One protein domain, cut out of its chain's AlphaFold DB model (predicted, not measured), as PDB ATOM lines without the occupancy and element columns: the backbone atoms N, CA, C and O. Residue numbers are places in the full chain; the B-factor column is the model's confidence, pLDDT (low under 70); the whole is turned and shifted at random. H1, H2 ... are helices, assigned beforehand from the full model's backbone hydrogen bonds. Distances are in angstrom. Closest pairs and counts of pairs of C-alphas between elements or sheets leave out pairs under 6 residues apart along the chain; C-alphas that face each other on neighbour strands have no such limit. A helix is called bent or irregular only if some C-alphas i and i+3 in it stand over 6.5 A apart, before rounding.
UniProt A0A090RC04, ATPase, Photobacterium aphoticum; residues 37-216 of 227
ATOM      1  N   GLU A  37     174.690 203.842 120.847       83.00
ATOM      2  CA  GLU A  37     175.713 204.588 120.110       83.00
ATOM      3  C   GLU A  37     175.883 206.029 120.620       83.00
ATOM      4  O   GLU A  37     176.992 206.450 120.936       83.00
ATOM      5  N   ASN A  38     174.785 206.779 120.775       85.31
ATOM      6  CA  ASN A  38     174.839 208.165 121.255       85.31
ATOM      7  C   ASN A  38     175.355 208.246 122.702       85.31
ATOM      8  O   ASN A  38     176.069 209.180 123.066       85.31
ATOM      9  N   VAL A  39     175.001 207.258 123.530       84.88
ATOM     10  CA  VAL A  39     175.477 207.144 124.915       84.88
ATOM     11  C   VAL A  39     176.973 206.851 124.965       84.88
ATOM     12  O   VAL A  39     177.694 207.502 125.722       84.88
ATOM     13  N   LEU A  40     177.434 205.901 124.151       89.94
ATOM     14  CA  LEU A  40     178.846 205.550 124.067       89.94
ATOM     15  C   LEU A  40     179.684 206.750 123.620       89.94
ATOM     16  O   LEU A  40     180.663 207.073 124.283       89.94
ATOM     17  N   GLN A  41     179.258 207.463 122.573       92.12
ATOM     18  CA  GLN A  41     179.969 208.646 122.074       92.12
ATOM     19  C   GLN A  41     180.074 209.761 123.125       92.12
ATOM     20  O   GLN A  41     181.120 210.397 123.263       92.12
ATOM     21  N   ALA A  42     179.009 210.002 123.897       91.12
ATOM     22  CA  ALA A  42     179.044 210.979 124.982       91.12
ATOM     23  C   ALA A  42     180.028 210.561 126.091       91.12
ATOM     24  O   ALA A  42     180.838 211.376 126.536       91.12
ATOM     25  N   ALA A  43     179.991 209.289 126.502       94.69
ATOM     26  CA  ALA A  43     180.901 208.749 127.507       94.69
ATOM     27  C   ALA A  43     182.366 208.779 127.032       94.69
ATOM     28  O   ALA A  43     183.240 209.172 127.803       94.69
ATOM     29  N   GLU A  44     182.624 208.450 125.763       96.69
ATOM     30  CA  GLU A  44     183.945 208.521 125.124       96.69
ATOM     31  C   GLU A  44     184.487 209.951 125.135       96.69
ATOM     32  O   GLU A  44     185.623 210.184 125.553       96.69
ATOM     33  N   HIS A  45     183.666 210.935 124.754       97.06
ATOM     34  CA  HIS A  45     184.074 212.337 124.765       97.06
ATOM     35  C   HIS A  45     184.471 212.808 126.171       97.06
ATOM     36  O   HIS A  45     185.532 213.411 126.360       97.06
ATOM     37  N   THR A  46     183.640 212.509 127.174       97.88
ATOM     38  CA  THR A  46     183.916 212.844 128.575       97.88
ATOM     39  C   THR A  46     185.160 212.130 129.096       97.88
ATOM     40  O   THR A  46     185.982 212.745 129.779       97.88
ATOM     41  N   HIS A  47     185.320 210.849 128.766       98.25
ATOM     42  CA  HIS A  47     186.477 210.055 129.161       98.25
ATOM     43  C   HIS A  47     187.768 210.632 128.581       98.25
ATOM     44  O   HIS A  47     188.697 210.930 129.330       98.25
ATOM     45  N   HIS A  48     187.803 210.880 127.270       98.19
ATOM     46  CA  HIS A  48     188.963 211.451 126.594       98.19
ATOM     47  C   HIS A  48     189.328 212.825 127.166       98.19
ATOM     48  O   HIS A  48     190.498 213.089 127.445       98.19
ATOM     49  N   TYR A  49     188.335 213.692 127.399       97.88
ATOM     50  CA  TYR A  49     188.554 214.993 128.031       97.88
ATOM     51  C   TYR A  49     189.290 214.861 129.371       97.88
ATOM     52  O   TYR A  49     190.301 215.531 129.589       97.88
ATOM     53  N   TRP A  50     188.814 213.985 130.258       98.25
ATOM     54  CA  TRP A  50     189.416 213.812 131.577       98.25
ATOM     55  C   TRP A  50     190.754 213.085 131.540       98.25
ATOM     56  O   TRP A  50     191.663 213.477 132.269       98.25
ATOM     57  N   ARG A  51     190.924 212.099 130.653       97.94
ATOM     58  CA  ARG A  51     192.211 211.427 130.437       97.94
ATOM     59  C   ARG A  51     193.303 212.441 130.109       97.94
ATOM     60  O   ARG A  51     194.345 212.428 130.758       97.94
ATOM     61  N   GLU A  52     193.045 213.333 129.156       97.38
ATOM     62  CA  GLU A  52     194.000 214.372 128.754       97.38
ATOM     63  C   GLU A  52     194.221 215.405 129.864       97.38
ATOM     64  O   GLU A  52     195.354 215.768 130.186       97.38
ATOM     65  N   LYS A  53     193.138 215.850 130.509       96.19
ATOM     66  CA  LYS A  53     193.200 216.863 131.567       96.19
ATOM     67  C   LYS A  53     193.983 216.393 132.798       96.19
ATOM     68  O   LYS A  53     194.626 217.205 133.463       96.19
ATOM     69  N   LEU A  54     193.977 215.092 133.088       96.94
ATOM     70  CA  LEU A  54     194.643 214.524 134.261       96.94
ATOM     71  C   LEU A  54     196.133 214.197 134.058       96.94
ATOM     72  O   LEU A  54     196.801 213.907 135.051       96.94
ATOM     73  N   ILE A  55     196.689 214.316 132.841       94.38
ATOM     74  CA  ILE A  55     198.108 214.008 132.544       94.38
ATOM     75  C   ILE A  55     199.072 214.732 133.498       94.38
ATOM     76  O   ILE A  55     200.039 214.141 133.968       94.38
ATOM     77  N   ASN A  56     198.793 215.999 133.815       91.06
ATOM     78  CA  ASN A  56     199.664 216.840 134.647       91.06
ATOM     79  C   ASN A  56     199.086 217.129 136.043       91.06
ATOM     80  O   ASN A  56     199.610 217.972 136.779       91.06
ATOM     81  N   ALA A  57     198.009 216.436 136.428       94.88
ATOM     82  CA  ALA A  57     197.297 216.715 137.671       94.88
ATOM     83  C   ALA A  57     198.099 216.345 138.928       94.88
ATOM     84  O   ALA A  57     197.771 216.823 140.009       94.88
ATOM     85  N   GLU A  58     199.168 215.543 138.823       96.00
ATOM     86  CA  GLU A  58     200.045 215.215 139.962       96.00
ATOM     87  C   GLU A  58     200.621 216.468 140.637       96.00
ATOM     88  O   GLU A  58     200.727 216.524 141.862       96.00
ATOM     89  N   THR A  59     200.895 217.518 139.859       94.75
ATOM     90  CA  THR A  59     201.366 218.811 140.383       94.75
ATOM     91  C   THR A  59     200.370 219.472 141.340       94.75
ATOM     92  O   THR A  59     200.763 220.279 142.183       94.75
ATOM     93  N   LEU A  60     199.087 219.107 141.261       96.88
ATOM     94  CA  LEU A  60     198.040 219.624 142.135       96.88
ATOM     95  C   LEU A  60     198.013 218.938 143.509       96.88
ATOM     96  O   LEU A  60     197.437 219.474 144.456       96.88
ATOM     97  N   ARG A  61     198.658 217.775 143.655       97.44
ATOM     98  CA  ARG A  61     198.625 216.969 144.884       97.44
ATOM     99  C   ARG A  61     199.097 217.734 146.118       97.44
ATOM    100  O   ARG A  61     198.565 217.509 147.202       97.44
ATOM    101  N   LEU A  62     200.075 218.627 145.964       95.62
ATOM    102  CA  LEU A  62     200.638 219.408 147.068       95.62
ATOM    103  C   LEU A  62     199.589 220.297 147.759       95.62
ATOM    104  O   LEU A  62     199.652 220.475 148.973       95.62
ATOM    105  N   TYR A  63     198.620 220.831 147.010       97.75
ATOM    106  CA  TYR A  63     197.676 221.825 147.532       97.75
ATOM    107  C   TYR A  63     196.588 221.213 148.418       97.75
ATOM    108  O   TYR A  63     196.150 221.847 149.374       97.75
ATOM    109  N   ALA A  64     196.161 219.984 148.122       97.62
ATOM    110  CA  ALA A  64     195.268 219.205 148.977       97.62
ATOM    111  C   ALA A  64     195.386 217.703 148.654       97.62
ATOM    112  O   ALA A  64     194.652 217.202 147.793       97.62
ATOM    113  N   PRO A  65     196.269 216.961 149.350       96.88
ATOM    114  CA  PRO A  65     196.515 215.548 149.066       96.88
ATOM    115  C   PRO A  65     195.252 214.680 149.095       96.88
ATOM    116  O   PRO A  65     195.064 213.859 148.202       96.88
ATOM    117  N   ASP A  66     194.359 214.900 150.064       97.19
ATOM    118  CA  ASP A  66     193.137 214.102 150.227       97.19
ATOM    119  C   ASP A  66     192.149 214.306 149.065       97.19
ATOM    120  O   ASP A  66     191.548 213.346 148.575       97.19
ATOM    121  N   LYS A  67     192.021 215.546 148.570       97.94
ATOM    122  CA  LYS A  67     191.186 215.871 147.400       97.94
ATOM    123  C   LYS A  67     191.765 215.265 146.125       97.94
ATOM    124  O   LYS A  67     191.031 214.683 145.334       97.94
ATOM    125  N   TYR A  68     193.086 215.336 145.955       98.44
ATOM    126  CA  TYR A  68     193.774 214.698 144.831       98.44
ATOM    127  C   TYR A  68     193.589 213.175 144.832       98.44
ATOM    128  O   TYR A  68     193.259 212.602 143.798       98.44
ATOM    129  N   ILE A  69     193.751 212.522 145.987       98.31
ATOM    130  CA  ILE A  69     193.526 211.076 146.123       98.31
ATOM    131  C   ILE A  69     192.075 210.735 145.768       98.31
ATOM    132  O   ILE A  69     191.849 209.876 144.922       98.31
ATOM    133  N   THR A  70     191.108 211.464 146.330       98.62
ATOM    134  CA  THR A  70     189.677 211.264 146.046       98.62
ATOM    135  C   THR A  70     189.371 211.403 144.552       98.62
ATOM    136  O   THR A  70     188.704 210.545 143.972       98.62
ATOM    137  N   MET A  71     189.901 212.446 143.907       98.56
ATOM    138  CA  MET A  71     189.777 212.676 142.466       98.56
ATOM    139  C   MET A  71     190.337 211.504 141.656       98.56
ATOM    140  O   MET A  71     189.653 210.986 140.777       98.56
ATOM    141  N   MET A  72     191.562 211.061 141.951       98.56
ATOM    142  CA  MET A  72     192.215 209.988 141.198       98.56
ATOM    143  C   MET A  72     191.542 208.631 141.416       98.56
ATOM    144  O   MET A  72     191.409 207.857 140.470       98.56
ATOM    145  N   GLU A  73     191.064 208.340 142.625       98.69
ATOM    146  CA  GLU A  73     190.283 207.133 142.896       98.69
ATOM    147  C   GLU A  73     188.955 207.122 142.128       98.69
ATOM    148  O   GLU A  73     188.586 206.096 141.553       98.69
ATOM    149  N   SER A  74     188.248 208.256 142.083       98.75
ATOM    150  CA  SER A  74     187.038 208.395 141.266       98.75
ATOM    151  C   SER A  74     187.331 208.284 139.777       98.75
ATOM    152  O   SER A  74     186.595 207.605 139.065       98.75
ATOM    153  N   TRP A  75     188.441 208.851 139.305       98.69
ATOM    154  CA  TRP A  75     188.873 208.689 137.919       98.69
ATOM    155  C   TRP A  75     189.123 207.221 137.560       98.69
ATOM    156  O   TRP A  75     188.641 206.762 136.530       98.69
ATOM    157  N   LEU A  76     189.807 206.454 138.413       98.56
ATOM    158  CA  LEU A  76     190.037 205.025 138.174       98.56
ATOM    159  C   LEU A  76     188.725 204.229 138.105       98.56
ATOM    160  O   LEU A  76     188.594 203.324 137.279       98.56
ATOM    161  N   ARG A  77     187.737 204.575 138.939       98.62
ATOM    162  CA  ARG A  77     186.397 203.972 138.871       98.62
ATOM    163  C   ARG A  77     185.669 204.356 137.582       98.62
ATOM    164  O   ARG A  77     185.116 203.476 136.930       98.62
ATOM    165  N   ALA A  78     185.706 205.631 137.192       98.50
ATOM    166  CA  ALA A  78     185.121 206.108 135.940       98.50
ATOM    167  C   ALA A  78     185.772 205.446 134.712       98.50
ATOM    168  O   ALA A  78     185.064 205.007 133.812       98.50
ATOM    169  N   ASP A  79     187.101 205.305 134.693       98.44
ATOM    170  CA  ASP A  79     187.839 204.624 133.623       98.44
ATOM    171  C   ASP A  79     187.418 203.156 133.494       98.44
ATOM    172  O   ASP A  79     187.177 202.683 132.386       98.44
ATOM    173  N   SER A  80     187.255 202.448 134.617       98.06
ATOM    174  CA  SER A  80     186.756 201.068 134.609       98.06
ATOM    175  C   SER A  80     185.330 200.972 134.059       98.06
ATOM    176  O   SER A  80     185.065 200.131 133.206       98.06
ATOM    177  N   LEU A  81     184.421 201.839 134.516       97.06
ATOM    178  CA  LEU A  81     183.022 201.853 134.067       97.06
ATOM    179  C   LEU A  81     182.901 202.193 132.582       97.06
ATOM    180  O   LEU A  81     182.099 201.587 131.875       97.06
ATOM    181  N   TYR A  82     183.710 203.139 132.104       97.44
ATOM    182  CA  TYR A  82     183.776 203.475 130.689       97.44
ATOM    183  C   TYR A  82     184.214 202.270 129.854       97.44
ATOM    184  O   TYR A  82     183.555 201.963 128.870       97.44
ATOM    185  N   ARG A  83     185.268 201.547 130.263       97.31
ATOM    186  CA  ARG A  83     185.718 200.339 129.546       97.31
ATOM    187  C   ARG A  83     184.634 199.266 129.491       97.31
ATOM    188  O   ARG A  83     184.477 198.620 128.460       97.31
ATOM    189  N   ASP A  84     183.872 199.085 130.569       95.56
ATOM    190  CA  ASP A  84     182.739 198.153 130.580       95.56
ATOM    191  C   ASP A  84     181.668 198.570 129.556       95.56
ATOM    192  O   ASP A  84     181.217 197.746 128.758       95.56
ATOM    193  N   ILE A  85     181.307 199.859 129.523       94.00
ATOM    194  CA  ILE A  85     180.358 200.426 128.551       94.00
ATOM    195  C   ILE A  85     180.898 200.318 127.114       94.00
ATOM    196  O   ILE A  85     180.152 199.958 126.211       94.00
ATOM    197  N   GLU A  86     182.184 200.576 126.891       95.62
ATOM    198  CA  GLU A  86     182.843 200.472 125.583       95.62
ATOM    199  C   GLU A  86     182.827 199.033 125.051       95.62
ATOM    200  O   GLU A  86     182.507 198.797 123.886       95.62
ATOM    201  N   MET A  87     183.099 198.048 125.914       94.31
ATOM    202  CA  MET A  87     183.028 196.629 125.552       94.31
ATOM    203  C   MET A  87     181.593 196.147 125.312       94.31
ATOM    204  O   MET A  87     181.375 195.183 124.574       94.31
ATOM    205  N   SER A  88     180.606 196.742 125.980       93.12
ATOM    206  CA  SER A  88     179.201 196.342 125.890       93.12
ATOM    207  C   SER A  88     178.279 197.544 126.117       93.12
ATOM    208  O   SER A  88     177.801 197.740 127.236       93.12
ATOM    209  N   PRO A  89     177.951 198.314 125.059       90.31
ATOM    210  CA  PRO A  89     177.201 199.572 125.176       90.31
ATOM    211  C   PRO A  89     175.832 199.447 125.853       90.31
ATOM    212  O   PRO A  89     175.358 200.381 126.497       90.31
ATOM    213  N   GLU A  90     175.207 198.272 125.780       89.19
ATOM    214  CA  GLU A  90     173.943 197.987 126.466       89.19
ATOM    215  C   GLU A  90     174.060 198.035 128.001       89.19
ATOM    216  O   GLU A  90     173.066 198.321 128.673       89.19
ATOM    217  N   LEU A  91     175.256 197.812 128.576       90.81
ATOM    218  CA  LEU A  91     175.499 197.935 130.021       90.81
ATOM    219  C   LEU A  91     175.188 199.336 130.531       90.81
ATOM    220  O   LEU A  91     174.740 199.472 131.666       90.81
ATOM    221  N   ALA A  92     175.342 200.362 129.691       90.06
ATOM    222  CA  ALA A  92     175.085 201.746 130.064       90.06
ATOM    223  C   ALA A  92     173.688 201.952 130.673       90.06
ATOM    224  O   ALA A  92     173.530 202.810 131.534       90.06
ATOM    225  N   LYS A  93     172.693 201.151 130.263       90.25
ATOM    226  CA  LYS A  93     171.305 201.219 130.758       90.25
ATOM    227  C   LYS A  93     170.978 200.162 131.815       90.25
ATOM    228  O   LYS A  93     169.870 200.161 132.349       90.25
ATOM    229  N   GLN A  94     171.892 199.236 132.085       91.25
ATOM    230  CA  GLN A  94     171.684 198.174 133.062       91.25
ATOM    231  C   GLN A  94     171.973 198.680 134.470       91.25
ATOM    232  O   GLN A  94     172.856 199.511 134.670       91.25
ATOM    233  N   SER A  95     171.233 198.157 135.446       91.88
ATOM    234  CA  SER A  95     171.473 198.435 136.861       91.88
ATOM    235  C   SER A  95     172.887 198.014 137.255       91.88
ATOM    236  O   SER A  95     173.291 196.878 137.013       91.88
ATOM    237  N   TYR A  96     173.621 198.917 137.903       89.00
ATOM    238  CA  TYR A  96     175.000 198.674 138.331       89.00
ATOM    239  C   TYR A  96     175.092 197.680 139.501       89.00
ATOM    240  O   TYR A  96     176.075 196.961 139.659       89.00
ATOM    241  N   SER A  97     174.061 197.630 140.347       89.44
ATOM    242  CA  SER A  97     174.009 196.757 141.520       89.44
ATOM    243  C   SER A  97     172.579 196.322 141.813       89.44
ATOM    244  O   SER A  97     171.638 197.081 141.597       89.44
ATOM    245  N   LEU A  98     172.421 195.130 142.395       84.56
ATOM    246  CA  LEU A  98     171.129 194.594 142.848       84.56
ATOM    247  C   LEU A  98     170.443 195.470 143.911       84.56
ATOM    248  O   LEU A  98     169.247 195.325 144.147       84.56
ATOM    249  N   PHE A  99     171.202 196.353 144.562       86.56
ATOM    250  CA  PHE A  99     170.718 197.238 145.621       86.56
ATOM    251  C   PHE A  99     170.644 198.713 145.201       86.56
ATOM    252  O   PHE A  99     170.320 199.552 146.036       86.56
ATOM    253  N   SER A 100     170.961 199.043 143.944       82.69
ATOM    254  CA  SER A 100     170.961 200.421 143.444       82.69
ATOM    255  C   SER A 100     169.997 200.581 142.274       82.69
ATOM    256  O   SER A 100     169.884 199.702 141.423       82.69
ATOM    257  N   SER A 101     169.323 201.728 142.218       87.25
ATOM    258  CA  SER A 101     168.564 202.154 141.039       87.25
ATOM    259  C   SER A 101     169.446 202.793 139.962       87.25
ATOM    260  O   SER A 101     168.936 203.125 138.899       87.25
ATOM    261  N   GLU A 102     170.737 203.002 140.234       92.50
ATOM    262  CA  GLU A 102     171.686 203.608 139.298       92.50
ATOM    263  C   GLU A 102     172.101 202.623 138.205       92.50
ATOM    264  O   GLU A 102     172.362 201.440 138.463       92.50
ATOM    265  N   THR A 103     172.210 203.134 136.983       93.94
ATOM    266  CA  THR A 103     172.805 202.412 135.860       93.94
ATOM    267  C   THR A 103     174.332 202.536 135.843       93.94
ATOM    268  O   THR A 103     174.911 203.345 136.572       93.94
ATOM    269  N   TYR A 104     175.014 201.761 134.992       95.06
ATOM    270  CA  TYR A 104     176.453 201.954 134.760       95.06
ATOM    271  C   TYR A 104     176.772 203.373 134.275       95.06
ATOM    272  O   TYR A 104     177.760 203.957 134.722       95.06
ATOM    273  N   LEU A 105     175.938 203.944 133.398       94.88
ATOM    274  CA  LEU A 105     176.130 205.309 132.908       94.88
ATOM    275  C   LEU A 105     175.939 206.341 134.021       94.88
ATOM    276  O   LEU A 105     176.743 207.265 134.140       94.88
ATOM    277  N   ASP A 106     174.912 206.174 134.861       95.56
ATOM    278  CA  ASP A 106     174.696 207.058 136.013       95.56
ATOM    279  C   ASP A 106     175.904 207.024 136.946       95.56
ATOM    280  O   ASP A 106     176.392 208.070 137.377       95.56
ATOM    281  N   ARG A 107     176.443 205.826 137.201       97.00
ATOM    282  CA  ARG A 107     177.617 205.670 138.054       97.00
ATOM    283  C   ARG A 107     178.869 206.285 137.434       97.00
ATOM    284  O   ARG A 107     179.614 206.956 138.145       97.00
ATOM    285  N   PHE A 108     179.089 206.097 136.133       97.69
ATOM    286  CA  PHE A 108     180.180 206.749 135.407       97.69
ATOM    287  C   PHE A 108     180.097 208.273 135.563       97.69
ATOM    288  O   PHE A 108     181.055 208.901 136.012       97.69
ATOM    289  N   ASN A 109     178.927 208.857 135.297       97.62
ATOM    290  CA  ASN A 109     178.701 210.298 135.409       97.62
ATOM    291  C   ASN A 109     178.867 210.818 136.848       97.62
ATOM    292  O   ASN A 109     179.384 211.920 137.053       97.62
ATOM    293  N   ALA A 110     178.466 210.031 137.849       98.06
ATOM    294  CA  ALA A 110     178.666 210.369 139.255       98.06
ATOM    295  C   ALA A 110     180.159 210.423 139.618       98.06
ATOM    296  O   ALA A 110     180.606 211.394 140.228       98.06
ATOM    297  N   GLU A 111     180.951 209.431 139.200       98.56
ATOM    298  CA  GLU A 111     182.402 209.441 139.427       98.56
ATOM    299  C   GLU A 111     183.081 210.598 138.674       98.56
ATOM    300  O   GLU A 111     183.910 211.295 139.257       98.56
ATOM    301  N   ILE A 112     182.676 210.884 137.429       98.62
ATOM    302  CA  ILE A 112     183.156 212.055 136.676       98.62
ATOM    303  C   ILE A 112     182.821 213.369 137.394       98.62
ATOM    304  O   ILE A 112     183.646 214.280 137.423       98.62
ATOM    305  N   SER A 113     181.647 213.474 138.015       98.69
ATOM    306  CA  SER A 113     181.270 214.666 138.784       98.69
ATOM    307  C   SER A 113     182.177 214.871 140.002       98.69
ATOM    308  O   SER A 113     182.535 216.004 140.323       98.69
ATOM    309  N   VAL A 114     182.602 213.787 140.664       98.75
ATOM    310  CA  VAL A 114     183.587 213.847 141.758       98.75
ATOM    311  C   VAL A 114     184.960 214.274 141.239       98.75
ATOM    312  O   VAL A 114     185.626 215.082 141.897       98.75
ATOM    313  N   VAL A 115     185.372 213.773 140.068       98.81
ATOM    314  CA  VAL A 115     186.615 214.190 139.402       98.81
ATOM    315  C   VAL A 115     186.586 215.690 139.116       98.81
ATOM    316  O   VAL A 115     187.501 216.395 139.537       98.81
ATOM    317  N   ASP A 116     185.527 216.189 138.469       98.62
ATOM    318  CA  ASP A 116     185.407 217.609 138.130       98.62
ATOM    319  C   ASP A 116     185.438 218.490 139.370       98.62
ATOM    320  O   ASP A 116     186.268 219.392 139.470       98.62
ATOM    321  N   HIS A 117     184.601 218.178 140.359       98.62
ATOM    322  CA  HIS A 117     184.519 218.966 141.578       98.62
ATOM    323  C   HIS A 117     185.878 219.087 142.283       98.62
ATOM    324  O   HIS A 117     186.336 220.201 142.548       98.62
ATOM    325  N   ASN A 118     186.559 217.963 142.533       98.62
ATOM    326  CA  ASN A 118     187.853 217.988 143.215       98.62
ATOM    327  C   ASN A 118     188.939 218.656 142.361       98.62
ATOM    328  O   ASN A 118     189.785 219.359 142.909       98.62
ATOM    329  N   TYR A 119     188.917 218.482 141.037       98.56
ATOM    330  CA  TYR A 119     189.863 219.149 140.144       98.56
ATOM    331  C   TYR A 119     189.714 220.679 140.211       98.56
ATOM    332  O   TYR A 119     190.703 221.393 140.378       98.56
ATOM    333  N   GLN A 120     188.482 221.197 140.145       98.25
ATOM    334  CA  GLN A 120     188.211 222.638 140.240       98.25
ATOM    335  C   GLN A 120     188.626 223.211 141.602       98.25
ATOM    336  O   GLN A 120     189.205 224.299 141.678       98.25
ATOM    337  N   GLU A 121     188.359 222.480 142.686       98.31
ATOM    338  CA  GLU A 121     188.812 222.866 144.022       98.31
ATOM    339  C   GLU A 121     190.341 222.891 144.123       98.31
ATOM    340  O   GLU A 121     190.901 223.824 144.698       98.31
ATOM    341  N   LEU A 122     191.031 221.909 143.541       98.50
ATOM    342  CA  LEU A 122     192.491 221.863 143.511       98.50
ATOM    343  C   LEU A 122     193.091 223.037 142.727       98.50
ATOM    344  O   LEU A 122     194.031 223.662 143.212       98.50
ATOM    345  N   GLU A 123     192.534 223.393 141.566       98.06
ATOM    346  CA  GLU A 123     192.970 224.580 140.816       98.06
ATOM    347  C   GLU A 123     192.725 225.878 141.595       98.06
ATOM    348  O   GLU A 123     193.534 226.811 141.555       98.06
ATOM    349  N   TYR A 124     191.612 225.960 142.324       98.06
ATOM    350  CA  TYR A 124     191.351 227.088 143.210       98.06
ATOM    351  C   TYR A 124     192.395 227.175 144.330       98.06
ATOM    352  O   TYR A 124     193.006 228.231 144.508       98.06
ATOM    353  N   LEU A 125     192.647 226.073 145.038       98.44
ATOM    354  CA  LEU A 125     193.634 226.017 146.116       98.44
ATOM    355  C   LEU A 125     195.047 226.302 145.613       98.44
ATOM    356  O   LEU A 125     195.788 227.009 146.291       98.44
ATOM    357  N   GLN A 126     195.394 225.843 144.410       98.31
ATOM    358  CA  GLN A 126     196.645 226.192 143.746       98.31
ATOM    359  C   GLN A 126     196.793 227.704 143.591       98.31
ATOM    360  O   GLN A 126     197.805 228.266 144.002       98.31
ATOM    361  N   ARG A 127     195.787 228.384 143.027       98.25
ATOM    362  CA  ARG A 127     195.838 229.843 142.842       98.25
ATOM    363  C   ARG A 127     196.001 230.576 144.173       98.25
ATOM    364  O   ARG A 127     196.829 231.478 144.268       98.25
ATOM    365  N   VAL A 128     195.242 230.178 145.194       98.19
ATOM    366  CA  VAL A 128     195.304 230.802 146.525       98.19
ATOM    367  C   VAL A 128     196.657 230.551 147.190       98.19
ATOM    368  O   VAL A 128     197.269 231.485 147.701       98.19
ATOM    369  N   ALA A 129     197.151 229.314 147.172       98.12
ATOM    370  CA  ALA A 129     198.432 228.964 147.769       98.12
ATOM    371  C   ALA A 129     199.602 229.656 147.059       98.12
ATOM    372  O   ALA A 129     200.481 230.177 147.739       98.12
ATOM    373  N   ASN A 130     199.590 229.733 145.725       98.00
ATOM    374  CA  ASN A 130     200.636 230.410 144.954       98.00
ATOM    375  C   ASN A 130     200.736 231.905 145.280       98.00
ATOM    376  O   ASN A 130     201.832 232.455 145.255       98.00
ATOM    377  N   ASP A 131     199.620 232.559 145.607       97.69
ATOM    378  CA  ASP A 131     199.618 233.952 146.063       97.69
ATOM    379  C   ASP A 131     200.077 234.069 147.526       97.69
ATOM    380  O   ASP A 131     200.970 234.844 147.871       97.69
ATOM    381  N   VAL A 132     199.500 233.253 148.410       97.62
ATOM    382  CA  VAL A 132     199.699 233.366 149.861       97.62
ATOM    383  C   VAL A 132     201.076 232.872 150.308       97.62
ATOM    384  O   VAL A 132     201.659 233.453 151.226       97.62
ATOM    385  N   LEU A 133     201.586 231.802 149.699       98.44
ATOM    386  CA  LEU A 133     202.783 231.064 150.117       98.44
ATOM    387  C   LEU A 133     203.980 231.266 149.178       98.44
ATOM    388  O   LEU A 133     204.988 230.580 149.344       98.44
ATOM    389  N   ALA A 134     203.917 232.210 148.231       98.25
ATOM    390  CA  ALA A 134     204.977 232.430 147.240       98.25
ATOM    391  C   ALA A 134     206.401 232.514 147.847       98.25
ATOM    392  O   ALA A 134     207.312 231.857 147.331       98.25
ATOM    393  N   PRO A 135     206.627 233.250 148.961       98.38
ATOM    394  CA  PRO A 135     207.935 233.276 149.619       98.38
ATOM    395  C   PRO A 135     208.389 231.905 150.136       98.38
ATOM    396  O   PRO A 135     209.553 231.542 149.965       98.38
ATOM    397  N   ALA A 136     207.493 231.139 150.766       98.50
ATOM    398  CA  ALA A 136     207.804 229.799 151.255       98.50
ATOM    399  C   ALA A 136     208.152 228.840 150.111       98.50
ATOM    400  O   ALA A 136     209.142 228.120 150.215       98.50
ATOM    401  N   MET A 137     207.381 228.876 149.019       98.31
ATOM    402  CA  MET A 137     207.628 228.068 147.819       98.31
ATOM    403  C   MET A 137     209.009 228.379 147.230       98.31
ATOM    404  O   MET A 137     209.831 227.483 147.075       98.31
ATOM    405  N   THR A 138     209.318 229.666 147.049       98.56
ATOM    406  CA  THR A 138     210.612 230.122 146.513       98.56
ATOM    407  C   THR A 138     211.784 229.649 147.378       98.56
ATOM    408  O   THR A 138     212.807 229.191 146.872       98.56
ATOM    409  N   GLN A 139     211.649 229.758 148.702       98.44
ATOM    410  CA  GLN A 139     212.693 229.319 149.622       98.44
ATOM    411  C   GLN A 139     212.855 227.792 149.618       98.44
ATOM    412  O   GLN A 139     213.979 227.305 149.751       98.44
ATOM    413  N   MET A 140     211.762 227.037 149.482       98.25
ATOM    414  CA  MET A 140     211.814 225.580 149.406       98.25
ATOM    415  C   MET A 140     212.497 225.109 148.120       98.25
ATOM    416  O   MET A 140     213.416 224.292 148.192       98.25
ATOM    417  N   ASP A 141     212.138 225.703 146.980       98.12
ATOM    418  CA  ASP A 141     212.782 225.448 145.687       98.12
ATOM    419  C   ASP A 141     214.286 225.744 145.756       98.12
ATOM    420  O   ASP A 141     215.113 224.954 145.295       98.12
ATOM    421  N   TYR A 142     214.670 226.849 146.407       98.25
ATOM    422  CA  TYR A 142     216.080 227.178 146.598       98.25
ATOM    423  C   TYR A 142     216.809 226.140 147.463       98.25
ATOM    424  O   TYR A 142     217.905 225.708 147.107       98.25
ATOM    425  N   LEU A 143     216.207 225.694 148.570       98.38
ATOM    426  CA  LEU A 143     216.791 224.653 149.420       98.38
ATOM    427  C   LEU A 143     216.958 223.317 148.682       98.38
ATOM    428  O   LEU A 143     217.968 222.641 148.888       98.38
ATOM    429  N   MET A 144     216.007 222.952 147.820       97.31
ATOM    430  CA  MET A 144     216.132 221.785 146.943       97.31
ATOM    431  C   MET A 144     217.274 221.970 145.938       97.31
ATOM    432  O   MET A 144     218.072 221.058 145.765       97.31
ATOM    433  N   SER A 145     217.426 223.163 145.352       97.56
ATOM    434  CA  SER A 145     218.482 223.447 144.366       97.56
ATOM    435  C   SER A 145     219.918 223.376 144.908       97.56
ATOM    436  O   SER A 145     220.860 223.255 144.128       97.56
ATOM    437  N   ILE A 146     220.095 223.473 146.230       96.19
ATOM    438  CA  ILE A 146     221.396 223.347 146.912       96.19
ATOM    439  C   ILE A 146     221.559 221.992 147.617       96.19
ATOM    440  O   ILE A 146     222.393 221.870 148.519       96.19
ATOM    441  N   ASP A 147     220.720 221.012 147.271       96.19
ATOM    442  CA  ASP A 147     220.718 219.657 147.826       96.19
ATOM    443  C   ASP A 147     220.696 219.641 149.365       96.19
ATOM    444  O   ASP A 147     221.374 218.853 150.035       96.19
ATOM    445  N   ALA A 148     219.903 220.532 149.978       97.44
ATOM    446  CA  ALA A 148     219.850 220.658 151.436       97.44
ATOM    447  C   ALA A 148     219.492 219.331 152.134       97.44
ATOM    448  O   ALA A 148     219.988 219.061 153.234       97.44
ATOM    449  N   GLY A 149     218.669 218.496 151.487       96.50
ATOM    450  CA  GLY A 149     218.287 217.165 151.957       96.50
ATOM    451  C   GLY A 149     219.445 216.165 152.026       96.50
ATOM    452  O   GLY A 149     219.496 215.374 152.966       96.50
ATOM    453  N   GLU A 150     220.417 216.252 151.119       96.19
ATOM    454  CA  GLU A 150     221.599 215.376 151.108       96.19
ATOM    455  C   GLU A 150     222.583 215.742 152.227       96.19
ATOM    456  O   GLU A 150     223.251 214.894 152.822       96.19
ATOM    457  N   HIS A 151     222.654 217.028 152.571       95.69
ATOM    458  CA  HIS A 151     223.566 217.520 153.600       95.69
ATOM    459  C   HIS A 151     222.986 217.477 155.018       95.69
ATOM    460  O   HIS A 151     223.739 217.283 155.979       95.69
ATOM    461  N   TYR A 152     221.672 217.672 155.155       97.00
ATOM    462  CA  TYR A 152     220.955 217.755 156.431       97.00
ATOM    463  C   TYR A 152     219.572 217.091 156.340       97.00
ATOM    464  O   TYR A 152     218.534 217.730 156.528       97.00
ATOM    465  N   HIS A 153     219.562 215.781 156.086       96.75
ATOM    466  CA  HIS A 153     218.353 214.989 155.840       96.75
ATOM    467  C   HIS A 153     217.247 215.162 156.894       96.75
ATOM    468  O   HIS A 153     216.097 215.445 156.566       96.75
ATOM    469  N   SER A 154     217.582 215.033 158.183       97.25
ATOM    470  CA  SER A 154     216.588 215.092 159.267       97.25
ATOM    471  C   SER A 154     215.959 216.479 159.419       97.25
ATOM    472  O   SER A 154     214.763 216.606 159.682       97.25
ATOM    473  N   GLU A 155     216.760 217.536 159.292       96.81
ATOM    474  CA  GLU A 155     216.284 218.914 159.330       96.81
ATOM    475  C   GLU A 155     215.421 219.242 158.122       96.81
ATOM    476  O   GLU A 155     214.353 219.826 158.304       96.81
ATOM    477  N   PHE A 156     215.859 218.844 156.927       98.19
ATOM    478  CA  PHE A 156     215.108 219.055 155.699       98.19
ATOM    479  C   PHE A 156     213.758 218.328 155.753       98.19
ATOM    480  O   PHE A 156     212.732 218.961 155.556       98.19
ATOM    481  N   ALA A 157     213.713 217.062 156.181       98.19
ATOM    482  CA  ALA A 157     212.461 216.309 156.328       98.19
ATOM    483  C   ALA A 157     211.500 216.890 157.391       98.19
ATOM    484  O   ALA A 157     210.280 216.721 157.321       98.19
ATOM    485  N   ARG A 158     212.016 217.564 158.429       98.19
ATOM    486  CA  ARG A 158     211.170 218.322 159.374       98.19
ATOM    487  C   ARG A 158     210.623 219.595 158.733       98.19
ATOM    488  O   ARG A 158     209.471 219.937 158.982       98.19
ATOM    489  N   LEU A 159     211.448 220.283 157.952       98.25
ATOM    490  CA  LEU A 159     211.061 221.498 157.249       98.25
ATOM    491  C   LEU A 159     210.042 221.206 156.141       98.25
ATOM    492  O   LEU A 159     209.081 221.947 156.020       98.25
ATOM    493  N   ASP A 160     210.192 220.096 155.422       97.88
ATOM    494  CA  ASP A 160     209.271 219.618 154.386       97.88
ATOM    495  C   ASP A 160     207.881 219.277 154.931       97.88
ATOM    496  O   ASP A 160     206.865 219.725 154.411       97.88
ATOM    497  N   ARG A 161     207.811 218.612 156.088       97.94
ATOM    498  CA  ARG A 161     206.525 218.423 156.778       97.94
ATOM    499  C   ARG A 161     205.890 219.741 157.216       97.94
ATOM    500  O   ARG A 161     204.669 219.862 157.175       97.94
ATOM    501  N   PHE A 162     206.696 220.714 157.643       98.44
ATOM    502  CA  PHE A 162     206.174 222.036 157.987       98.44
ATOM    503  C   PHE A 162     205.692 222.780 156.733       98.44
ATOM    504  O   PHE A 162     204.615 223.359 156.747       98.44
ATOM    505  N   TYR A 163     206.430 222.685 155.629       98.31
ATOM    506  CA  TYR A 163     206.031 223.212 154.329       98.31
ATOM    507  C   TYR A 163     204.670 222.656 153.892       98.31
ATOM    508  O   TYR A 163     203.764 223.430 153.605       98.31
ATOM    509  N   ALA A 164     204.479 221.333 153.952       97.44
ATOM    510  CA  ALA A 164     203.201 220.688 153.651       97.44
ATOM    511  C   ALA A 164     202.054 221.160 154.570       97.44
ATOM    512  O   ALA A 164     200.918 221.318 154.119       97.44
ATOM    513  N   ALA A 165     202.338 221.431 155.849       97.50
ATOM    514  CA  ALA A 165     201.337 221.953 156.779       97.50
ATOM    515  C   ALA A 165     200.812 223.338 156.359       97.50
ATOM    516  O   ALA A 165     199.620 223.591 156.520       97.50
ATOM    517  N   LEU A 166     201.639 224.189 155.735       98.44
ATOM    518  CA  LEU A 166     201.193 225.493 155.224       98.44
ATOM    519  C   LEU A 166     200.067 225.343 154.188       98.44
ATOM    520  O   LEU A 166     199.072 226.066 154.249       98.44
ATOM    521  N   PHE A 167     200.185 224.376 153.273       98.25
ATOM    522  CA  PHE A 167     199.137 224.077 152.290       98.25
ATOM    523  C   PHE A 167     197.877 223.526 152.958       98.25
ATOM    524  O   PHE A 167     196.772 223.884 152.560       98.25
ATOM    525  N   SER A 168     198.024 222.722 154.017       97.19
ATOM    526  CA  SER A 168     196.882 222.232 154.798       97.19
ATOM    527  C   SER A 168     196.088 223.373 155.441       97.19
ATOM    528  O   SER A 168     194.860 223.333 155.437       97.19
ATOM    529  N   GLU A 169     196.752 224.410 155.955       98.06
ATOM    530  CA  GLU A 169     196.066 225.588 156.500       98.06
ATOM    531  C   GLU A 169     195.350 226.392 155.404       98.06
ATOM    532  O   GLU A 169     194.206 226.806 155.595       98.06
ATOM    533  N   VAL A 170     195.953 226.532 154.216       98.06
ATOM    534  CA  VAL A 170     195.274 227.135 153.051       98.06
ATOM    535  C   VAL A 170     194.046 226.319 152.639       98.06
ATOM    536  O   VAL A 170     192.980 226.893 152.424       98.06
ATOM    537  N   ALA A 171     194.153 224.989 152.593       97.31
ATOM    538  CA  ALA A 171     193.051 224.094 152.244       97.31
ATOM    539  C   ALA A 171     191.876 224.155 153.237       97.31
ATOM    540  O   ALA A 171     190.731 223.945 152.843       97.31
ATOM    541  N   LYS A 172     192.138 224.484 154.509       97.06
ATOM    542  CA  LYS A 172     191.106 224.738 155.534       97.06
ATOM    543  C   LYS A 172     190.478 226.134 155.432       97.06
ATOM    544  O   LYS A 172     189.512 226.412 156.136       97.06
ATOM    545  N   GLY A 173     191.020 227.013 154.588       97.19
ATOM    546  CA  GLY A 173     190.625 228.420 154.497       97.19
ATOM    547  C   GLY A 173     191.264 229.325 155.559       97.19
ATOM    548  O   GLY A 173     190.966 230.519 155.599       97.19
ATOM    549  N   ASP A 174     192.181 228.806 156.381       97.81
ATOM    550  CA  ASP A 174     192.839 229.532 157.474       97.81
ATOM    551  C   ASP A 174     194.037 230.362 156.969       97.81
ATOM    552  O   ASP A 174     195.189 230.209 157.386       97.81
ATOM    553  N   ILE A 175     193.764 231.312 156.066       97.69
ATOM    554  CA  ILE A 175     194.793 232.122 155.387       97.69
ATOM    555  C   ILE A 175     195.659 232.923 156.369       97.69
ATOM    556  O   ILE A 175     196.863 233.070 156.156       97.69
ATOM    557  N   SER A 176     195.072 233.448 157.450       97.25
ATOM    558  CA  SER A 176     195.837 234.198 158.458       97.25
ATOM    559  C   SER A 176     196.870 233.307 159.140       97.25
ATOM    560  O   SER A 176     198.029 233.696 159.275       97.25
ATOM    561  N   LYS A 177     196.464 232.090 159.515       97.62
ATOM    562  CA  LYS A 177     197.341 231.129 160.174       97.62
ATOM    563  C   LYS A 177     198.433 230.644 159.227       97.62
ATOM    564  O   LYS A 177     199.597 230.663 159.609       97.62
ATOM    565  N   ALA A 178     198.091 230.350 157.971       98.19
ATOM    566  CA  ALA A 178     199.073 230.016 156.941       98.19
ATOM    567  C   ALA A 178     200.139 231.120 156.771       98.19
ATOM    568  O   ALA A 178     201.334 230.835 156.685       98.19
ATOM    569  N   LYS A 179     199.734 232.400 156.773       97.75
ATOM    570  CA  LYS A 179     200.663 233.544 156.693       97.75
ATOM    571  C   LYS A 179     201.550 233.684 157.927       97.75
ATOM    572  O   LYS A 179     202.720 234.039 157.789       97.75
ATOM    573  N   ASP A 180     201.013 233.438 159.116       97.81
ATOM    574  CA  ASP A 180     201.790 233.515 160.351       97.81
ATOM    575  C   ASP A 180     202.783 232.354 160.474       97.81
ATOM    576  O   ASP A 180     203.968 232.593 160.713       97.81
ATOM    577  N   GLU A 181     202.351 231.124 160.200       98.31
ATOM    578  CA  GLU A 181     203.219 229.942 160.178       98.31
ATOM    579  C   GLU A 181     204.297 230.035 159.091       98.31
ATOM    580  O   GLU A 181     205.446 229.648 159.319       98.31
ATOM    581  N   GLN A 182     203.987 230.642 157.941       98.50
ATOM    582  CA  GLN A 182     204.972 230.904 156.892       98.50
ATOM    583  C   GLN A 182     206.155 231.752 157.391       98.50
ATOM    584  O   GLN A 182     207.291 231.512 156.982       98.50
ATOM    585  N   LYS A 183     205.944 232.722 158.291       98.31
ATOM    586  CA  LYS A 183     207.054 233.519 158.855       98.31
ATOM    587  C   LYS A 183     208.025 232.630 159.629       98.31
ATOM    588  O   LYS A 183     209.244 232.779 159.514       98.31
ATOM    589  N   GLU A 184     207.488 231.691 160.401       98.06
ATOM    590  CA  GLU A 184     208.292 230.727 161.142       98.06
ATOM    591  C   GLU A 184     209.000 229.746 160.200       98.06
ATOM    592  O   GLU A 184     210.199 229.496 160.359       98.06
ATOM    593  N   PHE A 185     208.290 229.242 159.187       98.69
ATOM    594  CA  PHE A 185     208.869 228.411 158.137       98.69
ATOM    595  C   PHE A 185     210.085 229.092 157.498       98.69
ATOM    596  O   PHE A 185     211.165 228.503 157.473       98.69
ATOM    597  N   LEU A 186     209.953 230.352 157.067       98.75
ATOM    598  CA  LEU A 186     211.033 231.113 156.430       98.75
ATOM    599  C   LEU A 186     212.244 231.289 157.354       98.75
ATOM    600  O   LEU A 186     213.384 231.155 156.915       98.75
ATOM    601  N   SER A 187     212.018 231.529 158.648       98.50
ATOM    602  CA  SER A 187     213.100 231.614 159.637       98.50
ATOM    603  C   SER A 187     213.874 230.293 159.752       98.50
ATOM    604  O   SER A 187     215.111 230.268 159.695       98.50
ATOM    605  N   ARG A 188     213.153 229.169 159.849       98.44
ATOM    606  CA  ARG A 188     213.748 227.826 159.926       98.44
ATOM    607  C   ARG A 188     214.467 227.451 158.629       98.44
ATOM    608  O   ARG A 188     215.580 226.925 158.681       98.44
ATOM    609  N   ALA A 189     213.867 227.771 157.487       98.50
ATOM    610  CA  ALA A 189     214.426 227.540 156.164       98.50
ATOM    611  C   ALA A 189     215.730 228.320 155.960       98.50
ATOM    612  O   ALA A 189     216.740 227.733 155.573       98.50
ATOM    613  N   ARG A 190     215.765 229.603 156.343       98.25
ATOM    614  CA  ARG A 190     216.981 230.425 156.288       98.25
ATOM    615  C   ARG A 190     218.094 229.881 157.186       98.25
ATOM    616  O   ARG A 190     219.265 229.889 156.814       98.25
ATOM    617  N   SER A 191     217.745 229.387 158.372       98.06
ATOM    618  CA  SER A 191     218.715 228.751 159.273       98.06
ATOM    619  C   SER A 191     219.305 227.466 158.678       98.06
ATOM    620  O   SER A 191     220.506 227.207 158.805       98.06
ATOM    621  N   LEU A 192     218.483 226.653 158.006       98.31
ATOM    622  CA  LEU A 192     218.956 225.475 157.281       98.31
ATOM    623  C   LEU A 192     219.873 225.868 156.117       98.31
ATOM    624  O   LEU A 192     220.980 225.346 156.032       98.31
ATOM    625  N   GLU A 193     219.464 226.838 155.304       97.88
ATOM    626  CA  GLU A 193     220.238 227.363 154.177       97.88
ATOM    627  C   GLU A 193     221.657 227.776 154.597       97.88
ATOM    628  O   GLU A 193     222.645 227.296 154.046       97.88
ATOM    629  N   VAL A 194     221.781 228.596 155.647       97.88
ATOM    630  CA  VAL A 194     223.088 229.044 156.154       97.88
ATOM    631  C   VAL A 194     223.959 227.861 156.581       97.88
ATOM    632  O   VAL A 194     225.172 227.875 156.367       97.88
ATOM    633  N   ARG A 195     223.370 226.823 157.187       97.25
ATOM    634  CA  ARG A 195     224.110 225.618 157.592       97.25
ATOM    635  C   ARG A 195     224.557 224.778 156.400       97.25
ATOM    636  O   ARG A 195     225.663 224.236 156.449       97.25
ATOM    637  N   VAL A 196     223.737 224.686 155.353       97.25
ATOM    638  CA  VAL A 196     224.079 224.020 154.087       97.25
ATOM    639  C   VAL A 196     225.242 224.748 153.420       97.25
ATOM    640  O   VAL A 196     226.290 224.144 153.215       97.25
ATOM    641  N   ILE A 197     225.131 226.064 153.220       96.00
ATOM    642  CA  ILE A 197     226.189 226.888 152.613       96.00
ATOM    643  C   ILE A 197     227.504 226.761 153.391       96.00
ATOM    644  O   ILE A 197     228.562 226.542 152.802       96.00
ATOM    645  N   LYS A 198     227.452 226.838 154.729       95.44
ATOM    646  CA  LYS A 198     228.637 226.639 155.577       95.44
ATOM    647  C   LYS A 198     229.268 225.266 155.369       95.44
ATOM    648  O   LYS A 198     230.489 225.169 155.310       95.44
ATOM    649  N   ARG A 199     228.458 224.213 155.256       94.44
ATOM    650  CA  ARG A 199     228.945 222.843 155.073       94.44
ATOM    651  C   ARG A 199     229.562 222.621 153.694       94.44
ATOM    652  O   ARG A 199     230.603 221.979 153.626       94.44
ATOM    653  N   ILE A 200     228.946 223.147 152.638       93.12
ATOM    654  CA  ILE A 200     229.404 222.953 151.256       93.12
ATOM    655  C   ILE A 200     230.635 223.812 150.960       93.12
ATOM    656  O   ILE A 200     231.618 223.315 150.422       93.12
ATOM    657  N   TYR A 201     230.602 225.098 151.314       91.75
ATOM    658  CA  TYR A 201     231.589 226.058 150.811       91.75
ATOM    659  C   TYR A 201     232.636 226.471 151.845       91.75
ATOM    660  O   TYR A 201     233.775 226.729 151.473       91.75
ATOM    661  N   ILE A 202     232.286 226.529 153.135       90.94
ATOM    662  CA  ILE A 202     233.179 227.085 154.167       90.94
ATOM    663  C   ILE A 202     233.971 225.985 154.876       90.94
ATOM    664  O   ILE A 202     235.191 226.080 154.993       90.94
ATOM    665  N   ALA A 203     233.307 224.916 155.319       92.00
ATOM    666  CA  ALA A 203     233.948 223.840 156.071       92.00
ATOM    667  C   ALA A 203     235.130 223.188 155.319       92.00
ATOM    668  O   ALA A 203     236.169 222.987 155.955       92.00
ATOM    669  N   PRO A 204     235.057 222.930 153.995       92.81
ATOM    670  CA  PRO A 204     236.206 222.416 153.254       92.81
ATOM    671  C   PRO A 204     237.374 223.405 153.233       92.81
ATOM    672  O   PRO A 204     238.515 223.012 153.448       92.81
ATOM    673  N   GLN A 205     237.105 224.703 153.060       92.31
ATOM    674  CA  GLN A 205     238.142 225.740 153.060       92.31
ATOM    675  C   GLN A 205     238.816 225.869 154.431       92.31
ATOM    676  O   GLN A 205     240.039 225.969 154.521       92.31
ATOM    677  N   GLU A 206     238.036 225.820 155.512       90.44
ATOM    678  CA  GLU A 206     238.573 225.806 156.872       90.44
ATOM    679  C   GLU A 206     239.410 224.557 157.152       90.44
ATOM    680  O   GLU A 206     240.363 224.620 157.932       90.44
ATOM    681  N   GLN A 207     239.046 223.413 156.571       91.00
ATOM    682  CA  GLN A 207     239.829 222.191 156.681       91.00
ATOM    683  C   GLN A 207     241.149 222.319 155.912       91.00
ATOM    684  O   GLN A 207     242.201 222.107 156.513       91.00
ATOM    685  N   THR A 208     241.122 222.775 154.657       88.31
ATOM    686  CA  THR A 208     242.332 223.025 153.858       88.31
ATOM    687  C   THR A 208     243.262 224.017 154.551       88.31
ATOM    688  O   THR A 208     244.461 223.787 154.653       88.31
ATOM    689  N   LEU A 209     242.728 225.106 155.105       88.12
ATOM    690  CA  LEU A 209     243.521 226.088 155.840       88.12
ATOM    691  C   LEU A 209     244.138 225.494 157.118       88.12
ATOM    692  O   LEU A 209     245.277 225.811 157.467       88.12
ATOM    693  N   ARG A 210     243.411 224.616 157.820       87.75
ATOM    694  CA  ARG A 210     243.944 223.864 158.968       87.75
ATOM    695  C   ARG A 210     245.044 222.889 158.549       87.75
ATOM    696  O   ARG A 210     246.026 222.765 159.276       87.75
ATOM    697  N   GLU A 211     244.898 222.221 157.413       87.19
ATOM    698  CA  GLU A 211     245.905 221.316 156.851       87.19
ATOM    699  C   GLU A 211     247.161 222.074 156.416       87.19
ATOM    700  O   GLU A 211     248.249 221.714 156.855       87.19
ATOM    701  N   LEU A 212     247.018 223.182 155.684       84.19
ATOM    702  CA  LEU A 212     248.128 224.063 155.314       84.19
ATOM    703  C   LEU A 212     248.872 224.566 156.554       84.19
ATOM    704  O   LEU A 212     250.081 224.420 156.638       84.19
ATOM    705  N   ARG A 213     248.168 225.046 157.587       80.00
ATOM    706  CA  ARG A 213     248.805 225.451 158.857       80.00
ATOM    707  C   ARG A 213     249.511 224.307 159.588       80.00
ATOM    708  O   ARG A 213     250.424 224.565 160.361       80.00
ATOM    709  N   ARG A 214     249.081 223.055 159.412       77.88
ATOM    710  CA  ARG A 214     249.779 221.884 159.973       77.88
ATOM    711  C   ARG A 214     251.012 221.521 159.154       77.88
ATOM    712  O   ARG A 214     252.009 221.108 159.734       77.88
ATOM    713  N   GLN A 215     250.935 221.668 157.835       74.06
ATOM    714  CA  GLN A 215     252.044 221.420 156.915       74.06
ATOM    715  C   GLN A 215     253.115 222.518 157.002       74.06
ATOM    716  O   GLN A 215     254.298 222.224 156.868       74.06
ATOM    717  N   ASP A 216     252.718 223.756 157.302       62.97
ATOM    718  CA  ASP A 216     253.573 224.941 157.216       62.97
ATOM    719  C   ASP A 216     254.220 225.363 158.550       62.97
ATOM    720  O   ASP A 216     254.582 226.521 158.743       62.97
TER     721      ASP A 216
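This is residues 37 to 216 of the 227 residues of the protein "ATPase" of Photobacterium aphoticum (UniProt A0A090RC04). Two groups of three helices meet end to end as a wide V: H1, H3 and H5 make one arm as a loose up-and-down bundle, each helix running against the one before it, and H6, H8 and H9a lie side by side in the other. The far end of H5 meets H8 and H9a at the corner, and residues 201 to 216 stick out beyond the second arm. The 180 printed residues hold nine named helices, H1 to H9 in order, and no named strand: all helix. The whole is extended, with a radius of gyration of the C-alphas of 24.8 A, and spans 89 by 39 by 27 A.

Find C-alpha 37 at (175.713, 204.588, 120.110); from there H1 runs to residue 53, 24.2 A. Next come H2, residues 57 to 60, and H3, residues 65 to 87, 33.1 A. After H4, residues 89 to 93, look for C-alpha 104 at (176.453, 201.954, 134.760), where H5 begins; it ends at residue 132, 41.9 A on. H6 is residues 134 to 145, H7 148 to 151, and H8 153 to 171, 27.1 A. H9, residues 175 to 215, was assigned as one helix by its hydrogen bonds but is bent: C-alphas 200 and 203 are 6.7 A apart. Its arms are H9a, residues 175 to 200, 36.0 A, with a kink of 26 degrees near residue 184, and H9b, residues 203 to 215, ending at C-alpha 215 (252.044, 221.420, 156.915).

Start at the hub, H5. It touches H3, closest at the C-alphas of Met 71 and Val 115, 4.7 A, at a shallow tilt of 29 degrees, opposite ways. H1 touches H3 with residues 40 to 47 alone, closest at the C-alphas of Leu 40 and Glu 86, 6.6 A. H4 touches H5 at the C-alphas of Ala 92 and Leu 105, 4.7 A. H2 and H5 only just touch, with 3 pairs of C-alphas within 8 A, the closest Leu 60 and Leu 122, 6.1 A. With residues 125 to 129 alone, H5 touches H8, closest at the C-alphas of Ala 129 and Val 170, 6.4 A. H8 and H9a are a hairpin, closest at the C-alphas of Leu 166 and Ala 178, 5.3 A. H9a also touches H6, at the C-alphas of Ala 136 and Leu 186, 6.2 A, and H7, at those of Ala 148 and Val 196, 6.0 A. Every O i to N i+4 pair is within hydrogen-bond range in H1, H3, H5, H6 and H9b, against 14 of 15 in H8, 20 of 22 in H9a and 0 of 1 in H4, where 2 of 2 O i to N i+3 pairs are; H2 and H7 are too short for an i+4 pair.

The C-alphas farthest apart, those of Lys 93 and Asp 216, are 89.6 A apart. The printed part has no cut and no long link. Its mean pLDDT is 95.4, and residue 216 alone is under 70.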